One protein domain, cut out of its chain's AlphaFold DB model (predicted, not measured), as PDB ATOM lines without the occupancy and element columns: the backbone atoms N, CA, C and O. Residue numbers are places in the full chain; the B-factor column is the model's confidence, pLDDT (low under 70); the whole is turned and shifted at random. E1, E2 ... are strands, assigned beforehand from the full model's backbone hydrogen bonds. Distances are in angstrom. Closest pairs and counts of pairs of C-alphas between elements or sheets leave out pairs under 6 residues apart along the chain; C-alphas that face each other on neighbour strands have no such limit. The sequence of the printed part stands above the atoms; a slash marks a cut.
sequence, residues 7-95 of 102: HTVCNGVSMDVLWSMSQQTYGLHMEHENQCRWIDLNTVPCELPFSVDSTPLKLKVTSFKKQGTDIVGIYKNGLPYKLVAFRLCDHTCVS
ATOM      1  N   HIS A   7      48.056   1.247   6.320       92.88
ATOM      2  CA  HIS A   7      48.171   2.219   7.398       92.88
ATOM      3  C   HIS A   7      47.151   3.330   7.164       92.88
ATOM      4  O   HIS A   7      46.966   3.782   6.027       92.88
ATOM      5  N   THR A   8      46.478   3.767   8.223       92.56
ATOM      6  CA  THR A   8      45.605   4.942   8.189       92.56
ATOM      7  C   THR A   8      45.483   5.564   9.576       92.56
ATOM      8  O   THR A   8      45.806   4.933  10.580       92.56
ATOM      9  N   VAL A   9      44.995   6.798   9.637       92.69
ATOM     10  CA  VAL A   9      44.805   7.550  10.881       92.69
ATOM     11  C   VAL A   9      43.359   8.011  10.941       92.69
ATOM     12  O   VAL A   9      42.900   8.672  10.016       92.69
ATOM     13  N   CYS A  10      42.644   7.701  12.021       91.88
ATOM     14  CA  CYS A  10      41.284   8.191  12.257       91.88
ATOM     15  C   CYS A  10      41.255   8.937  13.587       91.88
ATOM     16  O   CYS A  10      41.747   8.419  14.580       91.88
ATOM     17  N   ASN A  11      40.717  10.160  13.600       91.25
ATOM     18  CA  ASN A  11      40.634  11.019  14.792       91.25
ATOM     19  C   ASN A  11      41.970  11.203  15.550       91.25
ATOM     20  O   ASN A  11      41.978  11.443  16.748       91.25
ATOM     21  N   GLY A  12      43.108  11.124  14.851       91.25
ATOM     22  CA  GLY A  12      44.438  11.251  15.459       91.25
ATOM     23  C   GLY A  12      45.032   9.944  15.993       91.25
ATOM     24  O   GLY A  12      46.180   9.956  16.412       91.25
ATOM     25  N   VAL A  13      44.305   8.825  15.918       93.19
ATOM     26  CA  VAL A  13      44.804   7.496  16.297       93.19
ATOM     27  C   VAL A  13      45.292   6.750  15.062       93.19
ATOM     28  O   VAL A  13      44.533   6.533  14.106       93.19
ATOM     29  N   SER A  14      46.555   6.328  15.091       94.25
ATOM     30  CA  SER A  14      47.148   5.522  14.025       94.25
ATOM     31  C   SER A  14      46.681   4.068  14.101       94.25
ATOM     32  O   SER A  14      46.606   3.472  15.179       94.25
ATOM     33  N   MET A  15      46.382   3.481  12.944       94.56
ATOM     34  CA  MET A  15      45.967   2.088  12.803       94.56
ATOM     35  C   MET A  15      46.758   1.408  11.695       94.56
ATOM     36  O   MET A  15      46.838   1.903  10.569       94.56
ATOM     37  N   ASP A  16      47.247   0.219  12.012       94.88
ATOM     38  CA  ASP A  16      47.990  -0.647  11.119       94.88
ATOM     39  C   ASP A  16      47.242  -1.959  10.921       94.88
ATOM     40  O   ASP A  16      46.851  -2.629  11.878       94.88
ATOM     41  N   VAL A  17      47.092  -2.359   9.665       94.75
ATOM     42  CA  VAL A  17      46.729  -3.726   9.313       94.75
ATOM     43  C   VAL A  17      48.001  -4.480   8.964       94.75
ATOM     44  O   VAL A  17      48.804  -4.047   8.134       94.75
ATOM     45  N   LEU A  18      48.179  -5.624   9.608       93.94
ATOM     46  CA  LEU A  18      49.345  -6.486   9.505       93.94
ATOM     47  C   LEU A  18      48.950  -7.812   8.860       93.94
ATOM     48  O   LEU A  18      47.854  -8.314   9.093       93.94
ATOM     49  N   TRP A  19      49.867  -8.408   8.101       92.69
ATOM     50  CA  TRP A  19      49.737  -9.781   7.617       92.69
ATOM     51  C   TRP A  19      50.619 -10.719   8.447       92.69
ATOM     52  O   TRP A  19      51.820 -10.478   8.607       92.69
ATOM     53  N   SER A  20      50.032 -11.796   8.966       91.38
ATOM     54  CA  SER A  20      50.753 -12.863   9.657       91.38
ATOM     55  C   SER A  20      50.993 -14.034   8.720       91.38
ATOM     56  O   SER A  20      50.070 -14.765   8.376       91.38
ATOM     57  N   MET A  21      52.258 -14.258   8.367       86.88
ATOM     58  CA  MET A  21      52.681 -15.406   7.557       86.88
ATOM     59  C   MET A  21      52.401 -16.751   8.235       86.88
ATOM     60  O   MET A  21      52.035 -17.712   7.566       86.88
ATOM     61  N   SER A  22      52.587 -16.832   9.557       88.12
ATOM     62  CA  SER A  22      52.438 -18.083  10.309       88.12
ATOM     63  C   SER A  22      50.979 -18.487  10.484       88.12
ATOM     64  O   SER A  22      50.663 -19.669  10.418       88.12
ATOM     65  N   GLN A  23      50.097 -17.509  10.695       87.88
ATOM     66  CA  GLN A  23      48.663 -17.741  10.875       87.88
ATOM     67  C   GLN A  23      47.874 -17.615   9.567       87.88
ATOM     68  O   GLN A  23      46.697 -17.955   9.541       87.88
ATOM     69  N   GLN A  24      48.511 -17.111   8.505       88.75
ATOM     70  CA  GLN A  24      47.872 -16.729   7.245       88.75
ATOM     71  C   GLN A  24      46.622 -15.873   7.479       88.75
ATOM     72  O   GLN A  24      45.551 -16.163   6.956       88.75
ATOM     73  N   THR A  25      46.751 -14.837   8.311       92.00
ATOM     74  CA  THR A  25      45.627 -13.966   8.669       92.00
ATOM     75  C   THR A  25      46.033 -12.504   8.839       92.00
ATOM     76  O   THR A  25      47.218 -12.174   8.948       92.00
ATOM     77  N   TYR A  26      45.030 -11.627   8.861       94.25
ATOM     78  CA  TYR A  26      45.187 -10.191   9.047       94.25
ATOM     79  C   TYR A  26      44.961  -9.791  10.498       94.25
ATOM     80  O   TYR A  26      44.080 -10.315  11.181       94.25
ATOM     81  N   GLY A  27      45.752  -8.837  10.966       94.94
ATOM     82  CA  GLY A  27      45.654  -8.285  12.307       94.94
ATOM     83  C   GLY A  27      45.500  -6.777  12.272       94.94
ATOM     84  O   GLY A  27      46.122  -6.124  11.443       94.94
ATOM     85  N   LEU A  28      44.681  -6.232  13.164       96.06
ATOM     86  CA  LEU A  28      44.536  -4.804  13.407       96.06
ATOM     87  C   LEU A  28      45.325  -4.424  14.658       96.06
ATOM     88  O   LEU A  28      45.051  -4.933  15.743       96.06
ATOM     89  N   HIS A  29      46.261  -3.498  14.510       95.69
ATOM     90  CA  HIS A  29      46.979  -2.868  15.607       95.69
ATOM     91  C   HIS A  29      46.635  -1.380  15.638       95.69
ATOM     92  O   HIS A  29      46.688  -0.711  14.608       95.69
ATOM     93  N   MET A  30      46.273  -0.858  16.806       94.25
ATOM     94  CA  MET A  30      46.040   0.571  17.010       94.25
ATOM     95  C   MET A  30      47.129   1.116  17.931       94.25
ATOM     96  O   MET A  30      47.533   0.431  18.860       94.25
ATOM     97  N   GLU A  31      47.586   2.343  17.700       89.69
ATOM     98  CA  GLU A  31      48.709   2.959  18.428       89.69
ATOM     99  C   GLU A  31      48.568   2.932  19.959       89.69
ATOM    100  O   GLU A  31      49.559   2.799  20.675       89.69
ATOM    101  N   HIS A  32      47.341   3.028  20.468       86.25
ATOM    102  CA  HIS A  32      47.050   3.007  21.904       86.25
ATOM    103  C   HIS A  32      46.716   1.607  22.450       86.25
ATOM    104  O   HIS A  32      46.445   1.464  23.641       86.25
ATOM    105  N   GLU A  33      46.713   0.572  21.605       88.12
ATOM    106  CA  GLU A  33      46.471  -0.813  22.009       88.12
ATOM    107  C   GLU A  33      47.796  -1.569  22.164       88.12
ATOM    108  O   GLU A  33      48.637  -1.586  21.276       88.12
ATOM    109  N   ASN A  34      47.957  -2.292  23.276       83.38
ATOM    110  CA  ASN A  34      49.121  -3.164  23.484       83.38
ATOM    111  C   ASN A  34      49.023  -4.499  22.722       83.38
ATOM    112  O   ASN A  34      49.927  -5.331  22.811       83.38
ATOM    113  N   GLN A  35      47.900  -4.764  22.049       87.75
ATOM    114  CA  GLN A  35      47.617  -6.052  21.425       87.75
ATOM    115  C   GLN A  35      47.030  -5.882  20.030       87.75
ATOM    116  O   GLN A  35      46.185  -5.027  19.784       87.75
ATOM    117  N   CYS A  36      47.460  -6.762  19.130       91.69
ATOM    118  CA  CYS A  36      46.893  -6.893  17.797       91.69
ATOM    119  C   CYS A  36      45.631  -7.764  17.851       91.69
ATOM    120  O   CYS A  36      45.635  -8.838  18.458       91.69
ATOM    121  N   ARG A  37      44.568  -7.324  17.181       94.50
ATOM    122  CA  ARG A  37      43.305  -8.056  17.059       94.50
ATOM    123  C   ARG A  37      43.244  -8.746  15.706       94.50
ATOM    124  O   ARG A  37      43.234  -8.089  14.671       94.50
ATOM    125  N   TRP A  38      43.217 -10.073  15.714       93.88
ATOM    126  CA  TRP A  38      43.275 -10.889  14.502       93.88
ATOM    127  C   TRP A  38      41.882 -11.185  13.959       93.88
ATOM    128  O   TRP A  38      40.958 -11.470  14.721       93.88
ATOM    129  N   ILE A  39      41.733 -11.116  12.638       92.62
ATOM    130  CA  ILE A  39      40.500 -11.495  11.954       92.62
ATOM    131  C   ILE A  39      40.467 -13.011  11.737       92.62
ATOM    132  O   ILE A  39      41.497 -13.636  11.482       92.62
ATOM    133  N   ASP A  40      39.284 -13.614  11.815       88.19
ATOM    134  CA  ASP A  40      39.089 -14.998  11.390       88.19
ATOM    135  C   ASP A  40      38.629 -15.029   9.928       88.19
ATOM    136  O   ASP A  40      37.519 -14.605   9.594       88.19
ATOM    137  N   LEU A  41      39.489 -15.551   9.050       87.75
ATOM    138  CA  LEU A  41      39.205 -15.698   7.620       87.75
ATOM    139  C   LEU A  41      38.140 -16.764   7.307       87.75
ATOM    140  O   LEU A  41      37.668 -16.830   6.172       87.75
ATOM    141  N   ASN A  42      37.755 -17.594   8.282       86.38
ATOM    142  CA  ASN A  42      36.730 -18.627   8.104       86.38
ATOM    143  C   ASN A  42      35.313 -18.121   8.405       86.38
ATOM    144  O   ASN A  42      34.337 -18.769   8.022       86.38
ATOM    145  N   THR A  43      35.188 -16.965   9.057       85.56
ATOM    146  CA  THR A  43      33.895 -16.354   9.367       85.56
ATOM    147  C   THR A  43      33.375 -15.567   8.158       85.56
ATOM    148  O   THR A  43      34.119 -14.821   7.522       85.56
ATOM    149  N   VAL A  44      32.087 -15.726   7.825       85.38
ATOM    150  CA  VAL A  44      31.422 -14.998   6.728       85.38
ATOM    151  C   VAL A  44      30.285 -14.138   7.303       85.38
ATOM    152  O   VAL A  44      29.348 -14.697   7.872       85.38
ATOM    153  N   PRO A  45      30.320 -12.801   7.138       85.75
ATOM    154  CA  PRO A  45      31.356 -12.032   6.449       85.75
ATOM    155  C   PRO A  45      32.665 -11.970   7.258       85.75
ATOM    156  O   PRO A  45      32.638 -11.943   8.487       85.75
ATOM    157  N   CYS A  46      33.807 -11.924   6.565       93.38
ATOM    158  CA  CYS A  46      35.116 -11.821   7.207       93.38
ATOM    159  C   CYS A  46      35.360 -10.368   7.631       93.38
ATOM    160  O   CYS A  46      35.876  -9.538   6.872       93.38
ATOM    161  N   GLU A  47      34.866 -10.040   8.824       95.06
ATOM    162  CA  GLU A  47      34.787  -8.680   9.342       95.06
ATOM    163  C   GLU A  47      35.144  -8.637  10.836       95.06
ATOM    164  O   GLU A  47      34.727  -9.492  11.613       95.06
ATOM    165  N   LEU A  48      35.882  -7.606  11.247       95.00
ATOM    166  CA  LEU A  48      36.228  -7.314  12.638       95.00
ATOM    167  C   LEU A  48      35.748  -5.891  12.984       95.00
ATOM    168  O   LEU A  48      36.315  -4.917  12.474       95.00
ATOM    169  N   PRO A  49      34.698  -5.734  13.811       95.06
ATOM    170  CA  PRO A  49      34.234  -4.424  14.256       95.06
ATOM    171  C   PRO A  49      35.169  -3.827  15.315       95.06
ATOM    172  O   PRO A  49      35.702  -4.535  16.171       95.06
ATOM    173  N   PHE A  50      35.344  -2.509  15.280       94.25
ATOM    174  CA  PHE A  50      36.101  -1.762  16.282       94.25
ATOM    175  C   PHE A  50      35.652  -0.300  16.341       94.25
ATOM    176  O   PHE A  50      34.848   0.135  15.522       94.25
ATOM    177  N   SER A  51      36.175   0.463  17.299       93.69
ATOM    178  CA  SER A  51      35.861   1.886  17.430       93.69
ATOM    179  C   SER A  51      37.116   2.693  17.732       93.69
ATOM    180  O   SER A  51      37.990   2.218  18.453       93.69
ATOM    181  N   VAL A  52      37.171   3.915  17.209       92.56
ATOM    182  CA  VAL A  52      38.202   4.918  17.520       92.56
ATOM    183  C   VAL A  52      37.491   6.187  17.973       92.56
ATOM    184  O   VAL A  52      36.707   6.744  17.209       92.56
ATOM    185  N   ASP A  53      37.692   6.612  19.221       89.44
ATOM    186  CA  ASP A  53      37.012   7.773  19.821       89.44
ATOM    187  C   ASP A  53      35.497   7.785  19.566       89.44
ATOM    188  O   ASP A  53      34.933   8.717  18.994       89.44
ATOM    189  N   SER A  54      34.827   6.686  19.924       90.44
ATOM    190  CA  SER A  54      33.392   6.454  19.674       90.44
ATOM    191  C   SER A  54      32.966   6.412  18.197       90.44
ATOM    192  O   SER A  54      31.784   6.234  17.916       90.44
ATOM    193  N   THR A  55      33.891   6.522  17.239       92.44
ATOM    194  CA  THR A  55      33.606   6.341  15.809       92.44
ATOM    195  C   THR A  55      33.628   4.850  15.471       92.44
ATOM    196  O   THR A  55      34.702   4.247  15.537       92.44
ATOM    197  N   PRO A  56      32.490   4.240  15.089       95.38
ATOM    198  CA  PRO A  56      32.447   2.836  14.716       95.38
ATOM    199  C   PRO A  56      33.115   2.620  13.357       95.38
ATOM    200  O   PRO A  56      32.818   3.292  12.363       95.38
ATOM    201  N   LEU A  57      34.007   1.643  13.319       95.88
ATOM    202  CA  LEU A  57      34.776   1.232  12.157       95.88
ATOM    203  C   LEU A  57      34.714  -0.291  12.015       95.88
ATOM    204  O   LEU A  57      34.301  -1.031  12.913       95.88
ATOM    205  N   LYS A  58      35.116  -0.775  10.847       96.19
ATOM    206  CA  LYS A  58      35.147  -2.204  10.560       96.19
ATOM    207  C   LYS A  58      36.325  -2.542   9.667       96.19
ATOM    208  O   LYS A  58      36.443  -1.978   8.585       96.19
ATOM    209  N   LEU A  59      37.163  -3.477  10.098       96.06
ATOM    210  CA  LEU A  59      38.124  -4.129   9.217       96.06
ATOM    211  C   LEU A  59      37.375  -5.221   8.455       96.06
ATOM    212  O   LEU A  59      36.687  -6.034   9.065       96.06
ATOM    213  N   LYS A  60      37.491  -5.235   7.133       95.56
ATOM    214  CA  LYS A  60      36.874  -6.233   6.263       95.56
ATOM    215  C   LYS A  60      37.915  -6.811   5.323       95.56
ATOM    216  O   LYS A  60      38.715  -6.069   4.750       95.56
ATOM    217  N   VAL A  61      37.843  -8.121   5.133       94.31
ATOM    218  CA  VAL A  61      38.644  -8.851   4.155       94.31
ATOM    219  C   VAL A  61      37.701  -9.544   3.181       94.31
ATOM    220  O   VAL A  61      36.773 -10.248   3.570       94.31
ATOM    221  N   THR A  62      37.917  -9.324   1.889       92.44
ATOM    222  CA  THR A  62      37.209 -10.025   0.817       92.44
ATOM    223  C   THR A  62      38.217 -10.845   0.032       92.44
ATOM    224  O   THR A  62      39.015 -10.283  -0.716       92.44
ATOM    225  N   SER A  63      38.192 -12.166   0.210       88.94
ATOM    226  CA  SER A  63      39.181 -13.054  -0.402       88.94
ATOM    227  C   SER A  63      38.778 -13.547  -1.787       88.94
ATOM    228  O   SER A  63      37.785 -14.263  -1.942       88.94
ATOM    229  N   PHE A  64      39.603 -13.265  -2.795       86.19
ATOM    230  CA  PHE A  64      39.448 -13.780  -4.155       86.19
ATOM    231  C   PHE A  64      40.402 -14.957  -4.366       86.19
ATOM    232  O   PHE A  64      41.389 -14.870  -5.096       86.19
ATOM    233  N   LYS A  65      40.089 -16.104  -3.742       75.25
ATOM    234  CA  LYS A  65      40.959 -17.302  -3.724       75.25
ATOM    235  C   LYS A  65      41.434 -17.752  -5.112       75.25
ATOM    236  O   LYS A  65      42.584 -18.138  -5.263       75.25
ATOM    237  N   LYS A  66      40.582 -17.660  -6.142       80.69
ATOM    238  CA  LYS A  66      40.948 -18.024  -7.528       80.69
ATOM    239  C   LYS A  66      42.006 -17.102  -8.146       80.69
ATOM    240  O   LYS A  66      42.698 -17.511  -9.065       80.69
ATOM    241  N   GLN A  67      42.090 -15.866  -7.665       80.62
ATOM    242  CA  GLN A  67      42.981 -14.819  -8.169       80.62
ATOM    243  C   GLN A  67      44.183 -14.597  -7.236       80.62
ATOM    244  O   GLN A  67      45.037 -13.763  -7.526       80.62
ATOM    245  N   GLY A  68      44.244 -15.310  -6.101       87.12
ATOM    246  CA  GLY A  68      45.314 -15.178  -5.110       87.12
ATOM    247  C   GLY A  68      45.445 -13.764  -4.538       87.12
ATOM    248  O   GLY A  68      46.544 -13.361  -4.171       87.12
ATOM    249  N   THR A  69      44.353 -12.999  -4.523       90.44
ATOM    250  CA  THR A  69      44.332 -11.603  -4.076       90.44
ATOM    251  C   THR A  69      43.196 -11.408  -3.086       90.44
ATOM    252  O   THR A  69      42.078 -11.859  -3.323       90.44
ATOM    253  N   ASP A  70      43.470 -10.700  -2.002       92.50
ATOM    254  CA  ASP A  70      42.472 -10.278  -1.033       92.50
ATOM    255  C   ASP A  70      42.284  -8.765  -1.120       92.50
ATOM    256  O   ASP A  70      43.245  -8.019  -1.290       92.50
ATOM    257  N   ILE A  71      41.052  -8.290  -0.976       92.94
ATOM    258  CA  ILE A  71      40.790  -6.870  -0.736       92.94
ATOM    259  C   ILE A  71      40.642  -6.680   0.764       92.94
ATOM    260  O   ILE A  71      39.726  -7.231   1.375       92.94
ATOM    261  N   VAL A  72      41.544  -5.899   1.345       93.81
ATOM    262  CA  VAL A  72      41.603  -5.626   2.779       93.81
ATOM    263  C   VAL A  72      41.330  -4.151   2.990       93.81
ATOM    264  O   VAL A  72      41.932  -3.304   2.331       93.81
ATOM    265  N   GLY A  73      40.432  -3.815   3.909       93.94
ATOM    266  CA  GLY A  73      40.173  -2.412   4.179       93.94
ATOM    267  C   GLY A  73      39.456  -2.115   5.466       93.94
ATOM    268  O   GLY A  73      38.793  -2.961   6.061       93.94
ATOM    269  N   ILE A  74      39.579  -0.855   5.854       95.00
ATOM    270  CA  ILE A  74      38.845  -0.259   6.955       95.00
ATOM    271  C   ILE A  74      37.656   0.479   6.356       95.00
ATOM    272  O   ILE A  74      37.796   1.213   5.379       95.00
ATOM    273  N   TYR A  75      36.485   0.273   6.942       94.31
ATOM    274  CA  TYR A  75      35.222   0.860   6.527       94.31
ATOM    275  C   TYR A  75      34.669   1.740   7.642       94.31
ATOM    276  O   TYR A  75      34.706   1.366   8.815       94.31
ATOM    277  N   LYS A  76      34.111   2.888   7.256       93.19
ATOM    278  CA  LYS A  76      33.420   3.836   8.131       93.19
ATOM    279  C   LYS A  76      31.999   4.003   7.613       93.19
ATOM    280  O   LYS A  76      31.808   4.358   6.455       93.19
ATOM    281  N   ASN A  77      30.999   3.707   8.444       89.06
ATOM    282  CA  ASN A  77      29.579   3.765   8.058       89.06
ATOM    283  C   ASN A  77      29.246   2.970   6.774       89.06
ATOM    284  O   ASN A  77      28.453   3.407   5.948       89.06
ATOM    285  N   GLY A  78      29.888   1.812   6.582       86.69
ATOM    286  CA  GLY A  78      29.689   0.955   5.405       86.69
ATOM    287  C   GLY A  78      30.421   1.407   4.137       86.69
ATOM    288  O   GLY A  78      30.469   0.647   3.173       86.69
ATOM    289  N   LEU A  79      31.043   2.587   4.146       90.25
ATOM    290  CA  LEU A  79      31.855   3.087   3.041       90.25
ATOM    291  C   LEU A  79      33.334   2.746   3.256       90.25
ATOM    292  O   LEU A  79      33.797   2.757   4.403       90.25
ATOM    293  N   PRO A  80      34.094   2.448   2.188       90.06
ATOM    294  CA  PRO A  80      35.525   2.245   2.313       90.06
ATOM    295  C   PRO A  80      36.209   3.519   2.805       90.06
ATOM    296  O   PRO A  80      36.108   4.571   2.182       90.06
ATOM    297  N   TYR A  81      36.906   3.412   3.930       90.56
ATOM    298  CA  TYR A  81      37.725   4.484   4.482       90.56
ATOM    299  C   TYR A  81      39.167   4.393   3.975       90.56
ATOM    300  O   TYR A  81      39.766   5.394   3.596       90.56
ATOM    301  N   LYS A  82      39.714   3.174   3.926       91.38
ATOM    302  CA  LYS A  82      41.000   2.858   3.295       91.38
ATOM    303  C   LYS A  82      40.960   1.419   2.798       91.38
ATOM    304  O   LYS A  82      40.448   0.553   3.506       91.38
ATOM    305  N   LEU A  83      41.506   1.159   1.615       92.44
ATOM    306  CA  LEU A  83      41.557  -0.173   1.013       92.44
ATOM    307  C   LEU A  83      42.948  -0.465   0.458       92.44
ATOM    308  O   LEU A  83      43.671   0.441   0.048       92.44
ATOM    309  N   VAL A  84      43.278  -1.747   0.392       91.81
ATOM    310  CA  VAL A  84      44.433  -2.279  -0.327       91.81
ATOM    311  C   VAL A  84      44.060  -3.615  -0.968       91.81
ATOM    312  O   VAL A  84      43.255  -4.371  -0.422       91.81
ATOM    313  N   ALA A  85      44.635  -3.909  -2.132       91.94
ATOM    314  CA  ALA A  85      44.601  -5.240  -2.711       91.94
ATOM    315  C   ALA A  85      45.895  -5.952  -2.313       91.94
ATOM    316  O   ALA A  85      46.986  -5.519  -2.669       91.94
ATOM    317  N   PHE A  86      45.792  -7.022  -1.538       91.56
ATOM    318  CA  PHE A  86      46.927  -7.787  -1.051       91.56
ATOM    319  C   PHE A  86      47.075  -9.070  -1.858       91.56
ATOM    320  O   PHE A  86      46.194  -9.930  -1.855       91.56
ATOM    321  N   ARG A  87      48.190  -9.201  -2.573       90.69
ATOM    322  CA  ARG A  87      48.482 -10.384  -3.378       90.69
ATOM    323  C   ARG A  87      49.182 -11.428  -2.513       90.69
ATOM    324  O   ARG A  87      50.304 -11.224  -2.057       90.69
ATOM    325  N   LEU A  88      48.524 -12.567  -2.320       86.44
ATOM    326  CA  LEU A  88      48.965 -13.632  -1.417       86.44
ATOM    327  C   LEU A  88      50.220 -14.364  -1.911       86.44
ATOM    328  O   LEU A  88      50.951 -14.912  -1.097       86.44
ATOM    329  N   CYS A  89      50.488 -14.401  -3.223       86.19
ATOM    330  CA  CYS A  89      51.609 -15.186  -3.757       86.19
ATOM    331  C   CYS A  89      52.988 -14.586  -3.452       86.19
ATOM    332  O   CYS A  89      53.959 -15.328  -3.321       86.19
ATOM    333  N   ASP A  90      53.081 -13.263  -3.338       87.19
ATOM    334  CA  ASP A  90      54.338 -12.555  -3.087       87.19
ATOM    335  C   ASP A  90      54.240 -11.520  -1.960       87.19
ATOM    336  O   ASP A  90      55.189 -10.777  -1.716       87.19
ATOM    337  N   HIS A  91      53.116 -11.507  -1.238       87.12
ATOM    338  CA  HIS A  91      52.856 -10.648  -0.083       87.12
ATOM    339  C   HIS A  91      53.010  -9.156  -0.396       87.12
ATOM    340  O   HIS A  91      53.487  -8.374   0.431       87.12
ATOM    341  N   THR A  92      52.609  -8.755  -1.605       86.31
ATOM    342  CA  THR A  92      52.688  -7.364  -2.049       86.31
ATOM    343  C   THR A  92      51.341  -6.661  -1.972       86.31
ATOM    344  O   THR A  92      50.284  -7.220  -2.268       86.31
ATOM    345  N   CYS A  93      51.398  -5.393  -1.574       84.62
ATOM    346  CA  CYS A  93      50.259  -4.491  -1.594       84.62
ATOM    347  C   CYS A  93      50.182  -3.819  -2.962       84.62
ATOM    348  O   CYS A  93      51.090  -3.089  -3.359       84.62
ATOM    349  N   VAL A  94      49.086  -4.049  -3.668       77.88
ATOM    350  CA  VAL A  94      48.717  -3.327  -4.877       77.88
ATOM    351  C   VAL A  94      47.732  -2.243  -4.454       77.88
ATOM    352  O   VAL A  94      46.684  -2.520  -3.867       77.88
ATOM    353  N   SER A  95      48.095  -0.983  -4.695       65.81
ATOM    354  CA  SER A  95      47.233   0.148  -4.361       65.81
ATOM    355  C   SER A  95      45.929   0.034  -5.145       65.81
ATOM    356  O   SER A  95      45.931   0.105  -6.372       65.81
TER     357      SER A  95
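This is residues 7 to 95 of the 102 residues of an uncharacterized protein of Alteromonas sp. KUL42 (UniProt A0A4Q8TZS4). The domain is a small sandwich of strands: a three-stranded sheet, E1 to E3, faces a larger, strongly twisted and curled five-stranded sheet, E4 to E8, with the strands of the one at only 11 degrees to those of the other. The two sheets come close at few places, the last strand E8 lies at the far edge of the larger sheet, away from the smaller one, and a long loop, residues 31 to 46, leads from one sheet to the other. The printed part has 89 residues with eight named strands, E1 to E8 in order along the chain, and no named helix; its class is all strand. Both sheets are antiparallel, in the orders E1 - E2 - E3 and E4 - E5 - E6 - E7 - E8. The whole is compact and rounded, with a radius of gyration of the C-alphas of 12.6 A and spans of 37 by 27 by 25 A.

E1, residues 7 to 10, begins at C-alpha 7 at (48.171, 2.219, 7.398) and is 10.3 A long. E2, residues 13 to 20, is 22.2 A long, and E3, residues 25 to 30, is 16.8 A. After residues 31 to 46 comes E4, residues 47 to 52, 16.2 A long, with C-alpha 47 at (34.787, -8.680, 9.342). E5, residues 55 to 64, is the longest strand by residues and measures 28.9 A. E6, residues 69 to 76, is 22.5 A long. E7, residues 79 to 87, is 22.3 A long and bends by 66 degrees at residue 82. E8, residues 92 to 94, is 6.3 A long and ends at C-alpha 94 at (48.717, -3.327, -4.877).

E1, E2 and E3 form a meander, each strand the antiparallel neighbour of the one before. In the hairpin of E1 and E2, N 8 and O 15 are 3.0 A apart, within hydrogen-bond range. In the hairpin of E2 and E3, N 18 and O 27 are 2.8 A apart. Residues 27 to 28 of E3 also pair antiparallel with residues 37 to 38, in the long link. E4 to E8 form a second meander. Within hydrogen-bond range across its neighbour pairs are N 50 and O 57 of E4 and E5 at 3.0 A, N 60 and O 73 of E5 and E6 at 2.8 A, N 72 and O 84 of E6 and E7 at 2.9 A, and N 85 and O 94 of E7 and E8 at 3.0 A. E4 and E8 are the edge strands. From edge to edge the strands' lines turn by 77 degrees and the way across the sheet by 68 degrees. The two sheets make a sandwich, two sheets face to face, whose facing parts are 9.1 A centre to centre, with best planes 29 degrees apart. Between them, the closest C-alphas of E1 and E4 are those of Cys 10 and Val 52, 6.9 A apart. Those of E1 and E7 are Thr 8 and Lys 82, at 7.0 A, and those of E3 and E5 are Leu 28 and Leu 59, at 7.7 A. E1 and E6 are near each other, with 5 pairs of C-alphas within 10 A. E8 is apart from E1, E2 and E3.

The two C-alphas farthest apart, those of Asp 53 and Lys 66, are 37.8 A apart. The printed part has no cut. The link from E3 to E4, 16 residues, is long; the other links are tight. The mean pLDDT of the printed part is 90.4, and one residue, Ser 95, is under 70.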